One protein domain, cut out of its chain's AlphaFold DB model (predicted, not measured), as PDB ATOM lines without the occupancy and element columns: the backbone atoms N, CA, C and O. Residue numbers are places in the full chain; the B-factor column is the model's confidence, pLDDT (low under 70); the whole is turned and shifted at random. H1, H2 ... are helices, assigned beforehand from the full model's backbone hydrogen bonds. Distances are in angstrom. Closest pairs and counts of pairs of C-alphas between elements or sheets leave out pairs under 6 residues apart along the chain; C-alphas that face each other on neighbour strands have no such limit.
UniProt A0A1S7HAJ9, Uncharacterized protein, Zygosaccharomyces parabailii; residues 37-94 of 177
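AT A GLANCE: This is residues 37 to 94 of the 177 residues of an uncharacterized protein of Zygosaccharomyces parabailii (UniProt A0A1S7HAJ9). A long helical hairpin, H2 and H3 side by side, has the short helix H1 set crosswise at its open end. The printed part has 58 residues with three named helices, in the order H1, H2, H3, and no named strand; the class is all helix. It is loose, with a radius of gyration of the C-alphas of 14.0 A, and a rod spanning 44 by 17 by 12 A.

IN THESE COORDINATES: H2, residues 45 to 67, is 33.3 A long from C-alpha 45 at (288.468, 255.113, 226.676). H3, residues 73 to 92, is 29.1 A long and ends at (281.594, 248.443, 214.444). H1 is residues 37 to 43, 9.9 A.

HOW THE PARTS SIT: H2 and H3 touch, closest at the C-alphas of Ile 55 and Ala 83, 6.7 A apart. This hairpin has a shallow tilt of 2 degrees, opposite ways. H1 is close to H2 but not clearly touching, C-alphas 41 and 48 being closest at 7.7 A, and about perpendicular at 86 degrees. Every O i to N i+4 pair is within hydrogen-bond range in H1 and H2, and 14 of 16 in H3.

THE WHOLE: The C-alphas farthest apart, of Tyr 39 and Gly 69, are 44.2 A apart. The printed part has no cut, and both links are tight. The pLDDT is under 70 at 25 residues, among them 37 to 46 and 87 to 94.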
ATOM      1  N   PHE A  37     289.536 257.044 214.028       55.94
ATOM      2  CA  PHE A  37     289.862 255.987 214.980       55.94
ATOM      3  C   PHE A  37     290.427 256.527 216.303       55.94
ATOM      4  O   PHE A  37     290.070 256.043 217.374       55.94
ATOM      5  N   ARG A  38     291.287 257.558 216.257       63.22
ATOM      6  CA  ARG A  38     291.818 258.206 217.471       63.22
ATOM      7  C   ARG A  38     290.718 258.947 218.231       63.22
ATOM      8  O   ARG A  38     290.711 258.915 219.460       63.22
ATOM      9  N   TYR A  39     289.791 259.569 217.505       65.25
ATOM     10  CA  TYR A  39     288.611 260.217 218.073       65.25
ATOM     11  C   TYR A  39     287.681 259.199 218.763       65.25
ATOM     12  O   TYR A  39     287.325 259.386 219.928       65.25
ATOM     13  N   GLU A  40     287.372 258.071 218.114       63.62
ATOM     14  CA  GLU A  40     286.539 257.021 218.713       63.62
ATOM     15  C   GLU A  40     287.192 256.367 219.934       63.62
ATOM     16  O   GLU A  40     286.518 256.154 220.948       63.62
ATOM     17  N   LEU A  41     288.506 256.105 219.888       62.22
ATOM     18  CA  LEU A  41     289.248 255.634 221.061       62.22
ATOM     19  C   LEU A  41     289.164 256.635 222.210       62.22
ATOM     20  O   LEU A  41     289.003 256.231 223.360       62.22
ATOM     21  N   GLY A  42     289.278 257.931 221.906       64.31
ATOM     22  CA  GLY A  42     289.240 259.006 222.890       64.31
ATOM     23  C   GLY A  42     287.894 259.117 223.604       64.31
ATOM     24  O   GLY A  42     287.852 259.291 224.822       64.31
ATOM     25  N   MET A  43     286.815 258.946 222.847       64.88
ATOM     26  CA  MET A  43     285.435 258.946 223.330       64.88
ATOM     27  C   MET A  43     285.079 257.680 224.117       64.88
ATOM     28  O   MET A  43     284.281 257.730 225.050       64.88
ATOM     29  N   ARG A  44     285.681 256.535 223.772       65.50
ATOM     30  CA  ARG A  44     285.365 255.219 224.356       65.50
ATOM     31  C   ARG A  44     286.472 254.664 225.254       65.50
ATOM     32  O   ARG A  44     286.509 253.458 225.495       65.50
ATOM     33  N   LYS A  45     287.350 255.519 225.796       68.00
ATOM     34  CA  LYS A  45     288.468 255.113 226.676       68.00
ATOM     35  C   LYS A  45     288.021 254.163 227.789       68.00
ATOM     36  O   LYS A  45     288.678 253.157 228.019       68.00
ATOM     37  N   GLY A  46     286.885 254.445 228.432       66.25
ATOM     38  CA  GLY A  46     286.327 253.598 229.491       66.25
ATOM     39  C   GLY A  46     285.946 252.195 229.013       66.25
ATOM     40  O   GLY A  46     286.260 251.221 229.682       66.25
ATOM     41  N   PHE A  47     285.351 252.074 227.823       70.81
ATOM     42  CA  PHE A  47     285.025 250.775 227.235       70.81
ATOM     43  C   PHE A  47     286.294 249.953 226.977       70.81
ATOM     44  O   PHE A  47     286.366 248.804 227.398       70.81
ATOM     45  N   PHE A  48     287.323 250.554 226.369       72.69
ATOM     46  CA  PHE A  48     288.597 249.874 226.117       72.69
ATOM     47  C   PHE A  48     289.367 249.532 227.402       72.69
ATOM     48  O   PHE A  48     289.989 248.475 227.461       72.69
ATOM     49  N   LEU A  49     289.299 250.381 228.434       77.06
ATOM     50  CA  LEU A  49     289.893 250.116 229.750       77.06
ATOM     51  C   LEU A  49     289.181 248.973 230.484       77.06
ATOM     52  O   LEU A  49     289.833 248.064 230.984       77.06
ATOM     53  N   CYS A  50     287.847 248.964 230.521       74.25
ATOM     54  CA  CYS A  50     287.096 247.839 231.084       74.25
ATOM     55  C   CYS A  50     287.385 246.547 230.315       74.25
ATOM     56  O   CYS A  50     287.526 245.480 230.910       74.25
ATOM     57  N   PHE A  51     287.515 246.655 228.993       77.44
ATOM     58  CA  PHE A  51     287.832 245.529 228.138       77.44
ATOM     59  C   PHE A  51     289.227 244.959 228.418       77.44
ATOM     60  O   PHE A  51     289.368 243.754 228.612       77.44
ATOM     61  N   SER A  52     290.253 245.812 228.510       79.31
ATOM     62  CA  SER A  52     291.612 245.368 228.831       79.31
ATOM     63  C   SER A  52     291.686 244.714 230.212       79.31
ATOM     64  O   SER A  52     292.315 243.667 230.354       79.31
ATOM     65  N   MET A  53     290.973 245.253 231.207       81.06
ATOM     66  CA  MET A  53     290.855 244.644 232.534       81.06
ATOM     67  C   MET A  53     290.192 243.261 232.478       81.06
ATOM     68  O   MET A  53     290.676 242.325 233.113       81.06
ATOM     69  N   ALA A  54     289.129 243.100 231.685       81.06
ATOM     70  CA  ALA A  54     288.461 241.813 231.505       81.06
ATOM     71  C   ALA A  54     289.386 240.764 230.863       81.06
ATOM     72  O   ALA A  54     289.423 239.628 231.333       81.06
ATOM     73  N   ILE A  55     290.180 241.142 229.851       82.19
ATOM     74  CA  ILE A  55     291.186 240.245 229.255       82.19
ATOM     75  C   ILE A  55     292.189 239.792 230.317       82.19
ATOM     76  O   ILE A  55     292.449 238.599 230.433       82.19
ATOM     77  N   VAL A  56     292.732 240.723 231.110       84.44
ATOM     78  CA  VAL A  56     293.718 240.396 232.152       84.44
ATOM     79  C   VAL A  56     293.131 239.408 233.163       84.44
ATOM     80  O   VAL A  56     293.781 238.415 233.484       84.44
ATOM     81  N   LEU A  57     291.891 239.617 233.611       83.69
ATOM     82  CA  LEU A  57     291.208 238.694 234.525       83.69
ATOM     83  C   LEU A  57     291.009 237.305 233.906       83.69
ATOM     84  O   LEU A  57     291.262 236.300 234.570       83.69
ATOM     85  N   ILE A  58     290.620 237.239 232.630       82.62
ATOM     86  CA  ILE A  58     290.492 235.975 231.893       82.62
ATOM     87  C   ILE A  58     291.855 235.280 231.788       82.62
ATOM     88  O   ILE A  58     291.947 234.083 232.054       82.62
ATOM     89  N   CYS A  59     292.930 236.000 231.466       81.25
ATOM     90  CA  CYS A  59     294.289 235.452 231.392       81.25
ATOM     91  C   CYS A  59     294.776 234.906 232.743       81.25
ATOM     92  O   CYS A  59     295.369 233.829 232.798       81.25
ATOM     93  N   VAL A  60     294.501 235.607 233.844       84.38
ATOM     94  CA  VAL A  60     294.864 235.150 235.197       84.38
ATOM     95  C   VAL A  60     294.056 233.911 235.587       84.38
ATOM     96  O   VAL A  60     294.631 232.919 236.032       84.38
ATOM     97  N   PHE A  61     292.740 233.930 235.362       81.75
ATOM     98  CA  PHE A  61     291.849 232.809 235.674       81.75
ATOM     99  C   PHE A  61     292.211 231.549 234.886       81.75
ATOM    100  O   PHE A  61     292.252 230.441 235.415       81.75
ATOM    101  N   THR A  62     292.527 231.718 233.610       75.88
ATOM    102  CA  THR A  62     292.925 230.605 232.754       75.88
ATOM    103  C   THR A  62     294.301 230.050 233.104       75.88
ATOM    104  O   THR A  62     294.476 228.834 233.125       75.88
ATOM    105  N   SER A  63     295.256 230.910 233.464       81.31
ATOM    106  CA  SER A  63     296.563 230.481 233.973       81.31
ATOM    107  C   SER A  63     296.423 229.680 235.272       81.31
ATOM    108  O   SER A  63     297.067 228.645 235.429       81.31
ATOM    109  N   TRP A  64     295.525 230.099 236.170       81.19
ATOM    110  CA  TRP A  64     295.185 229.356 237.386       81.19
ATOM    111  C   TRP A  64     294.633 227.954 237.078       81.19
ATOM    112  O   TRP A  64     295.069 226.968 237.672       81.19
ATOM    113  N   LEU A  65     293.718 227.839 236.110       74.25
ATOM    114  CA  LEU A  65     293.148 226.550 235.691       74.25
ATOM    115  C   LEU A  65     294.181 225.611 235.048       74.25
ATOM    116  O   LEU A  65     294.121 224.403 235.273       74.25
ATOM    117  N   MET A  66     295.137 226.156 234.288       72.50
ATOM    118  CA  MET A  66     296.225 225.384 233.674       72.50
ATOM    119  C   MET A  66     297.171 224.788 234.726       72.50
ATOM    120  O   MET A  66     297.587 223.639 234.592       72.50
ATOM    121  N   ILE A  67     297.461 225.527 235.804       79.38
ATOM    122  CA  ILE A  67     298.243 225.022 236.949       79.38
ATOM    123  C   ILE A  67     297.485 223.893 237.671       79.38
ATOM    124  O   ILE A  67     298.101 222.945 238.149       79.38
ATOM    125  N   GLY A  68     296.149 223.952 237.692       76.50
ATOM    126  CA  GLY A  68     295.273 222.914 238.249       76.50
ATOM    127  C   GLY A  68     295.186 221.611 237.438       76.50
ATOM    128  O   GLY A  68     294.465 220.703 237.845       76.50
ATOM    129  N   GLY A  69     295.888 221.497 236.303       68.12
ATOM    130  CA  GLY A  69     296.002 220.249 235.534       68.12
ATOM    131  C   GLY A  69     294.776 219.872 234.694       68.12
ATOM    132  O   GLY A  69     294.722 218.767 234.153       68.12
ATOM    133  N   LEU A  70     293.794 220.767 234.548       64.50
ATOM    134  CA  LEU A  70     292.626 220.536 233.700       64.50
ATOM    135  C   LEU A  70     292.972 220.882 232.242       64.50
ATOM    136  O   LEU A  70     293.343 222.014 231.944       64.50
ATOM    137  N   HIS A  71     292.850 219.921 231.320       67.25
ATOM    138  CA  HIS A  71     293.172 220.097 229.896       67.25
ATOM    139  C   HIS A  71     292.136 221.014 229.205       67.25
ATOM    140  O   HIS A  71     291.210 220.553 228.544       67.25
ATOM    141  N   SER A  72     292.262 222.332 229.389       66.50
ATOM    142  CA  SER A  72     291.276 223.349 228.986       66.50
ATOM    143  C   SER A  72     291.572 224.038 227.646       66.50
ATOM    144  O   SER A  72     290.882 224.990 227.283       66.50
ATOM    145  N   LEU A  73     292.548 223.548 226.872       65.50
ATOM    146  CA  LEU A  73     292.974 224.101 225.574       65.50
ATOM    147  C   LEU A  73     291.834 224.541 224.618       65.50
ATOM    148  O   LEU A  73     291.934 225.646 224.080       65.50
ATOM    149  N   PRO A  74     290.730 223.789 224.411       69.50
ATOM    150  CA  PRO A  74     289.640 224.263 223.548       69.50
ATOM    151  C   PRO A  74     288.838 225.428 224.159       69.50
ATOM    152  O   PRO A  74     288.378 226.312 223.437       69.50
ATOM    153  N   TYR A  75     288.716 225.482 225.488       72.94
ATOM    154  CA  TYR A  75     288.054 226.578 226.207       72.94
ATOM    155  C   TYR A  75     288.876 227.875 226.154       72.94
ATOM    156  O   TYR A  75     288.316 228.967 226.063       72.94
ATOM    157  N   MET A  76     290.206 227.751 226.133       68.62
ATOM    158  CA  MET A  76     291.140 228.870 225.974       68.62
ATOM    159  C   MET A  76     290.948 229.607 224.649       68.62
ATOM    160  O   MET A  76     290.831 230.833 224.629       68.62
ATOM    161  N   GLY A  77     290.878 228.857 223.544       71.75
ATOM    162  CA  GLY A  77     290.648 229.429 222.216       71.75
ATOM    163  C   GLY A  77     289.293 230.134 222.116       71.75
ATOM    164  O   GLY A  77     289.193 231.222 221.544       71.75
ATOM    165  N   LEU A  78     288.256 229.569 222.742       76.56
ATOM    166  CA  LEU A  78     286.921 230.165 222.764       76.56
ATOM    167  C   LEU A  78     286.893 231.495 223.535       76.56
ATOM    168  O   LEU A  78     286.370 232.488 223.036       76.56
ATOM    169  N   LEU A  79     287.496 231.553 224.724       75.25
ATOM    170  CA  LEU A  79     287.543 232.791 225.508       75.25
ATOM    171  C   LEU A  79     288.353 233.883 224.802       75.25
ATOM    172  O   LEU A  79     287.938 235.038 224.795       75.25
ATOM    173  N   PHE A  80     289.465 233.525 224.159       74.75
ATOM    174  CA  PHE A  80     290.302 234.475 223.427       74.75
ATOM    175  C   PHE A  80     289.596 235.049 222.190       74.75
ATOM    176  O   PHE A  80     289.642 236.254 221.942       74.75
ATOM    177  N   THR A  81     288.878 234.210 221.439       75.19
ATOM    178  CA  THR A  81     288.084 234.648 220.275       75.19
ATOM    179  C   THR A  81     286.897 235.525 220.677       75.19
ATOM    180  O   THR A  81     286.632 236.539 220.025       75.19
ATOM    181  N   LEU A  82     286.225 235.216 221.790       75.69
ATOM    182  CA  LEU A  82     285.202 236.088 222.377       75.69
ATOM    183  C   LEU A  82     285.795 237.418 222.862       75.69
ATOM    184  O   LEU A  82     285.188 238.471 222.664       75.69
ATOM    185  N   ALA A  83     287.013 237.396 223.412       74.44
ATOM    186  CA  ALA A  83     287.685 238.619 223.823       74.44
ATOM    187  C   ALA A  83     288.065 239.497 222.614       74.44
ATOM    188  O   ALA A  83     287.900 240.706 222.632       74.44
ATOM    189  N   ILE A  84     288.541 238.931 221.509       71.94
ATOM    190  CA  ILE A  84     288.901 239.759 220.345       71.94
ATOM    191  C   ILE A  84     287.658 240.263 219.598       71.94
ATOM    192  O   ILE A  84     287.650 241.385 219.092       71.94
ATOM    193  N   SER A  85     286.589 239.470 219.542       70.31
ATOM    194  CA  SER A  85     285.374 239.848 218.809       70.31
ATOM    195  C   SER A  85     284.571 240.965 219.489       70.31
ATOM    196  O   SER A  85     283.991 241.797 218.792       70.31
ATOM    197  N   GLY A  86     284.578 241.054 220.824       71.25
ATOM    198  CA  GLY A  86     283.850 242.084 221.579       71.25
ATOM    199  C   GLY A  86     284.214 243.534 221.205       71.25
ATOM    200  O   GLY A  86     283.318 244.308 220.863       71.25
ATOM    201  N   PRO A  87     285.500 243.927 221.206       67.38
ATOM    202  CA  PRO A  87     285.949 245.255 220.793       67.38
ATOM    203  C   PRO A  87     285.680 245.540 219.326       67.38
ATOM    204  O   PRO A  87     285.297 246.656 218.996       67.38
ATOM    205  N   VAL A  88     285.838 244.539 218.455       67.44
ATOM    206  CA  VAL A  88     285.563 244.684 217.020       67.44
ATOM    207  C   VAL A  88     284.089 245.005 216.810       67.44
ATOM    208  O   VAL A  88     283.768 245.974 216.131       67.44
ATOM    209  N   LEU A  89     283.185 244.268 217.459       63.41
ATOM    210  CA  LEU A  89     281.753 244.562 217.421       63.41
ATOM    211  C   LEU A  89     281.417 245.888 218.109       63.41
ATOM    212  O   LEU A  89     280.536 246.601 217.639       63.41
ATOM    213  N   GLY A  90     282.111 246.251 219.189       63.97
ATOM    214  CA  GLY A  90     281.956 247.538 219.862       63.97
ATOM    215  C   GLY A  90     282.278 248.702 218.930       63.97
ATOM    216  O   GLY A  90     281.436 249.575 218.738       63.97
ATOM    217  N   VAL A  91     283.452 248.681 218.298       61.03
ATOM    218  CA  VAL A  91     283.889 249.672 217.301       61.03
ATOM    219  C   VAL A  91     282.943 249.687 216.101       61.03
ATOM    220  O   VAL A  91     282.492 250.751 215.715       61.03
ATOM    221  N   MET A  92     282.539 248.529 215.571       54.12
ATOM    222  CA  MET A  92     281.594 248.443 214.444       54.12
ATOM    223  C   MET A  92     280.191 248.962 214.800       54.12
ATOM    224  O   MET A  92     279.488 249.503 213.948       54.12
ATOM    225  N   ASN A  93     279.775 248.855 216.066       52.72
ATOM    226  CA  ASN A  93     278.577 249.511 216.586       52.72
ATOM    227  C   ASN A  93     278.854 251.004 216.859       52.72
ATOM    228  O   ASN A  93     278.668 251.531 217.959       52.72
ATOM    229  N   THR A  94     279.244 251.733 215.815       51.34
ATOM    230  CA  THR A  94     279.263 253.206 215.755       51.34
ATOM    231  C   THR A  94     277.856 253.818 215.809       51.34
ATOM    232  O   THR A  94     277.695 255.035 215.882       51.34
TER     233      THR A  94